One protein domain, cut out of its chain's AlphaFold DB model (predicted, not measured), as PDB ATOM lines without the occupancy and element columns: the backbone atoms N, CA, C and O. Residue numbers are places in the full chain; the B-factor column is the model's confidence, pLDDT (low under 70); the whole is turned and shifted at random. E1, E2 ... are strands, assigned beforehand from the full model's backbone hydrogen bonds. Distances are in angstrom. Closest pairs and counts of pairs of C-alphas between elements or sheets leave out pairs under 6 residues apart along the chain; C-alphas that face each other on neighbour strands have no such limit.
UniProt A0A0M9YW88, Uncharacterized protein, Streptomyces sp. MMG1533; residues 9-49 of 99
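Overview. This is residues 9 to 49 of the 99 residues of an uncharacterized protein of Streptomyces sp. MMG1533 (UniProt A0A0M9YW88). Little regular structure: one long, slim two-stranded hairpin, E1 and E2, makes one end of a rod, and a looping link, residues 17 to 36, makes the other. After E2 the short end, residues 45 to 49, folds back. The printed part has 41 residues, with no named helix and two named strands, E1 then E2, antiparallel; the class is all strand, with 16 residues in named elements. The whole is extended, with a radius of gyration of the C-alphas of 16.3 A and spans of 47 by 15 by 13 A.

Along the chain. E1, residues 9 to 16, runs 24.5 A from C-alpha 9 at (134.651, 100.705, 118.777). E2, residues 37 to 44, runs 23.1 A to C-alpha 44 at (139.216, 98.996, 120.504).

Arrangement. E1 and E2 form a hairpin, antiparallel at 167 degrees between directions. C-alphas 9 and 44 face each other at 5.2 A, and 16 and 37 at 4.3 A. N 11 and O 42, 2.9 A apart, and N 38 and O 15, 2.9 A apart, are within hydrogen-bond range.

Size, cuts and confidence. The two C-alphas farthest apart, of Gly 28 and Gly 46, are 47.6 A apart. The link from E1 to E2, 20 residues, is long. The printed part has no cut, and no printed residue is under 70 in pLDDT.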
ATOM      1  N   THR A   9     134.645  99.283 119.121       96.69
ATOM      2  CA  THR A   9     134.651 100.705 118.777       96.69
ATOM      3  C   THR A   9     135.812 101.023 117.847       96.69
ATOM      4  O   THR A   9     136.804 100.294 117.781       96.69
ATOM      5  N   ALA A  10     135.672 102.112 117.092       97.56
ATOM      6  CA  ALA A  10     136.692 102.553 116.159       97.56
ATOM      7  C   ALA A  10     136.836 104.077 116.169       97.56
ATOM      8  O   ALA A  10     135.849 104.808 116.251       97.56
ATOM      9  N   GLY A  11     138.075 104.543 116.038       97.88
ATOM     10  CA  GLY A  11     138.421 105.936 115.785       97.88
ATOM     11  C   GLY A  11     139.234 106.047 114.502       97.88
ATOM     12  O   GLY A  11     140.119 105.230 114.258       97.88
ATOM     13  N   ALA A  12     138.949 107.053 113.680       98.25
ATOM     14  CA  ALA A  12     139.682 107.298 112.444       98.25
ATOM     15  C   ALA A  12     140.208 108.734 112.400       98.25
ATOM     16  O   ALA A  12     139.524 109.672 112.808       98.25
ATOM     17  N   GLY A  13     141.422 108.901 111.882       97.94
ATOM     18  CA  GLY A  13     142.076 110.194 111.725       97.94
ATOM     19  C   GLY A  13     142.825 110.287 110.404       97.94
ATOM     20  O   GLY A  13     143.294 109.283 109.860       97.94
ATOM     21  N   ARG A  14     142.942 111.508 109.881       97.94
ATOM     22  CA  ARG A  14     143.730 111.803 108.684       97.94
ATOM     23  C   ARG A  14     144.443 113.138 108.835       97.94
ATOM     24  O   ARG A  14     143.822 114.108 109.254       97.94
ATOM     25  N   ALA A  15     145.704 113.184 108.428       97.62
ATOM     26  CA  ALA A  15     146.513 114.398 108.398       97.62
ATOM     27  C   ALA A  15     147.269 114.504 107.071       97.62
ATOM     28  O   ALA A  15     147.520 113.489 106.420       97.62
ATOM     29  N   VAL A  16     147.601 115.729 106.665       97.12
ATOM     30  CA  VAL A  16     148.478 115.989 105.516       97.12
ATOM     31  C   VAL A  16     149.929 115.776 105.945       97.12
ATOM     32  O   VAL A  16     150.303 116.146 107.056       97.12
ATOM     33  N   VAL A  17     150.731 115.158 105.078       92.00
ATOM     34  CA  VAL A  17     152.189 115.127 105.212       92.00
ATOM     35  C   VAL A  17     152.721 116.413 104.600       92.00
ATOM     36  O   VAL A  17     152.578 116.638 103.400       92.00
ATOM     37  N   GLU A  18     153.306 117.266 105.431       89.25
ATOM     38  CA  GLU A  18     153.931 118.498 104.967       89.25
ATOM     39  C   GLU A  18     155.266 118.166 104.299       89.25
ATOM     40  O   GLU A  18     156.190 117.655 104.935       89.25
ATOM     41  N   LEU A  19     155.347 118.436 102.996       84.56
ATOM     42  CA  LEU A  19     156.580 118.340 102.226       84.56
ATOM     43  C   LEU A  19     157.121 119.754 102.000       84.56
ATOM     44  O   LEU A  19     156.398 120.574 101.433       84.56
ATOM     45  N   PRO A  20     158.361 120.064 102.409       86.38
ATOM     46  CA  PRO A  20     158.981 121.327 102.034       86.38
ATOM     47  C   PRO A  20     159.236 121.368 100.522       86.38
ATOM     48  O   PRO A  20     159.657 120.370  99.936       86.38
ATOM     49  N   ASP A  21     159.063 122.544  99.911       85.75
ATOM     50  CA  ASP A  21     159.234 122.759  98.462       85.75
ATOM     51  C   ASP A  21     160.605 122.303  97.937       85.75
ATOM     52  O   ASP A  21     160.746 121.907  96.780       85.75
ATOM     53  N   SER A  22     161.622 122.296  98.805       86.12
ATOM     54  CA  SER A  22     162.966 121.802  98.503       86.12
ATOM     55  C   SER A  22     163.017 120.320  98.119       86.12
ATOM     56  O   SER A  22     164.013 119.890  97.544       86.12
ATOM     57  N   LEU A  23     161.987 119.532  98.447       85.69
ATOM     58  CA  LEU A  23     161.906 118.116  98.084       85.69
ATOM     59  C   LEU A  23     161.278 117.873  96.713       85.69
ATOM     60  O   LEU A  23     161.419 116.768  96.206       85.69
ATOM     61  N   PHE A  24     160.615 118.853  96.086       84.75
ATOM     62  CA  PHE A  24     160.019 118.613  94.769       84.75
ATOM     63  C   PHE A  24     161.064 118.258  93.706       84.75
ATOM     64  O   PHE A  24     160.865 117.255  93.038       84.75
ATOM     65  N   PRO A  25     162.219 118.938  93.579       86.19
ATOM     66  CA  PRO A  25     163.198 118.566  92.556       86.19
ATOM     67  C   PRO A  25     163.766 117.139  92.682       86.19
ATOM     68  O   PRO A  25     164.352 116.641  91.718       86.19
ATOM     69  N   VAL A  26     163.618 116.482  93.842       82.44
ATOM     70  CA  VAL A  26     163.987 115.069  94.021       82.44
ATOM     71  C   VAL A  26     163.163 114.228  93.051       82.44
ATOM     72  O   VAL A  26     161.965 114.441  92.908       82.44
ATOM     73  N   ASP A  27     163.807 113.310  92.335       82.19
ATOM     74  CA  ASP A  27     163.174 112.465  91.310       82.19
ATOM     75  C   ASP A  27     162.450 113.237  90.181       82.19
ATOM     76  O   ASP A  27     161.670 112.665  89.421       82.19
ATOM     77  N   GLY A  28     162.738 114.534  90.022       88.06
ATOM     78  CA  GLY A  28     162.195 115.363  88.947       88.06
ATOM     79  C   GLY A  28     160.758 115.849  89.160       88.06
ATOM     80  O   GLY A  28     160.136 116.293  88.190       88.06
ATOM     81  N   PHE A  29     160.214 115.803  90.384       90.62
ATOM     82  CA  PHE A  29     158.926 116.445  90.651       90.62
ATOM     83  C   PHE A  29     159.049 117.981  90.578       90.62
ATOM     84  O   PHE A  29     160.101 118.585  90.786       90.62
ATOM     85  N   THR A  30     157.955 118.649  90.223       91.12
ATOM     86  CA  THR A  30     157.947 120.113  90.014       91.12
ATOM     87  C   THR A  30     156.860 120.824  90.799       91.12
ATOM     88  O   THR A  30     156.915 122.038  90.969       91.12
ATOM     89  N   SER A  31     155.852 120.087  91.261       89.19
ATOM     90  CA  SER A  31     154.704 120.634  91.974       89.19
ATOM     91  C   SER A  31     153.942 119.532  92.705       89.19
ATOM     92  O   SER A  31     154.094 118.345  92.412       89.19
ATOM     93  N   LEU A  32     153.096 119.946  93.647       91.00
ATOM     94  CA  LEU A  32     152.146 119.089  94.344       91.00
ATOM     95  C   LEU A  32     150.783 119.152  93.640       91.00
ATOM     96  O   LEU A  32     150.148 120.205  93.641       91.00
ATOM     97  N   HIS A  33     150.322 118.036  93.068       92.88
ATOM     98  CA  HIS A  33     148.965 117.945  92.506       92.88
ATOM     99  C   HIS A  33     147.919 117.721  93.610       92.88
ATOM    100  O   HIS A  33     146.981 118.500  93.752       92.88
ATOM    101  N   ASP A  34     148.126 116.687  94.432       93.88
ATOM    102  CA  ASP A  34     147.287 116.351  95.583       93.88
ATOM    103  C   ASP A  34     148.134 116.252  96.858       93.88
ATOM    104  O   ASP A  34     149.215 115.662  96.817       93.88
ATOM    105  N   PRO A  35     147.651 116.744  98.017       94.00
ATOM    106  CA  PRO A  35     148.358 116.565  99.278       94.00
ATOM    107  C   PRO A  35     148.506 115.088  99.644       94.00
ATOM    108  O   PRO A  35     147.505 114.363  99.690       94.00
ATOM    109  N   LEU A  36     149.725 114.681  99.997       94.94
ATOM    110  CA  LEU A  36     149.993 113.379 100.605       94.94
ATOM    111  C   LEU A  36     149.433 113.338 102.022       94.94
ATOM    112  O   LEU A  36     149.406 114.351 102.726       94.94
ATOM    113  N   ARG A  37     148.956 112.175 102.455       97.31
ATOM    114  CA  ARG A  37     148.269 112.027 103.739       97.31
ATOM    115  C   ARG A  37     148.696 110.787 104.508       97.31
ATOM    116  O   ARG A  37     149.003 109.741 103.943       97.31
ATOM    117  N   VAL A  38     148.608 110.899 105.829       97.88
ATOM    118  CA  VAL A  38     148.594 109.761 106.750       97.88
ATOM    119  C   VAL A  38     147.160 109.503 107.170       97.88
ATOM    120  O   VAL A  38     146.425 110.440 107.486       97.88
ATOM    121  N   ARG A  39     146.755 108.235 107.182       98.50
ATOM    122  CA  ARG A  39     145.444 107.782 107.652       98.50
ATOM    123  C   ARG A  39     145.652 106.748 108.742       98.50
ATOM    124  O   ARG A  39     146.426 105.816 108.548       98.50
ATOM    125  N   VAL A  40     144.952 106.902 109.859       98.62
ATOM    126  CA  VAL A  40     145.022 105.982 110.999       98.62
ATOM    127  C   VAL A  40     143.616 105.517 111.339       98.62
ATOM    128  O   VAL A  40     142.716 106.339 111.500       98.62
ATOM    129  N   LEU A  41     143.443 104.205 111.465       98.69
ATOM    130  CA  LEU A  41     142.273 103.560 112.046       98.69
ATOM    131  C   LEU A  41     142.709 102.868 113.336       98.69
ATOM    132  O   LEU A  41     143.599 102.022 113.300       98.69
ATOM    133  N   VAL A  42     142.083 103.216 114.455       98.69
ATOM    134  CA  VAL A  42     142.263 102.546 115.746       98.69
ATOM    135  C   VAL A  42     141.002 101.756 116.052       98.69
ATOM    136  O   VAL A  42     139.905 102.305 115.978       98.69
ATOM    137  N   LEU A  43     141.167 100.483 116.390       98.44
ATOM    138  CA  LEU A  43     140.102  99.574 116.806       98.44
ATOM    139  C   LEU A  43     140.286  99.261 118.291       98.44
ATOM    140  O   LEU A  43     141.419  99.042 118.718       98.44
ATOM    141  N   ASP A  44     139.200  99.244 119.059       97.62
ATOM    142  CA  ASP A  44     139.216  98.996 120.504       97.62
ATOM    143  C   ASP A  44     138.042  98.090 120.898       97.62
ATOM    144  O   ASP A  44     136.877  98.451 120.700       97.62
ATOM    145  N   ASP A  45     138.350  96.909 121.440       95.81
ATOM    146  CA  ASP A  45     137.364  95.949 121.956       95.81
ATOM    147  C   ASP A  45     137.101  96.095 123.472       95.81
ATOM    148  O   ASP A  45     136.387  95.288 124.069       95.81
ATOM    149  N   GLY A  46     137.675  97.119 124.108       93.88
ATOM    150  CA  GLY A  46     137.637  97.373 125.548       93.88
ATOM    151  C   GLY A  46     138.808  96.764 126.329       93.88
ATOM    152  O   GLY A  46     139.005  97.118 127.491       93.88
ATOM    153  N   THR A  47     139.595  95.877 125.717       94.62
ATOM    154  CA  THR A  47     140.776  95.228 126.319       94.62
ATOM    155  C   THR A  47     142.033  95.398 125.470       94.62
ATOM    156  O   THR A  47     143.117  95.631 126.001       94.62
ATOM    157  N   THR A  48     141.883  95.319 124.150       96.12
ATOM    158  CA  THR A  48     142.948  95.352 123.160       96.12
ATOM    159  C   THR A  48     142.688  96.477 122.176       96.12
ATOM    160  O   THR A  48     141.595  96.618 121.629       96.12
ATOM    161  N   ARG A  49     143.743  97.251 121.910       98.44
ATOM    162  CA  ARG A  49     143.750  98.263 120.858       98.44
ATOM    163  C   ARG A  49     144.669  97.849 119.730       98.44
ATOM    164  O   ARG A  49     145.814  97.479 119.989       98.44
TER     165      ARG A  49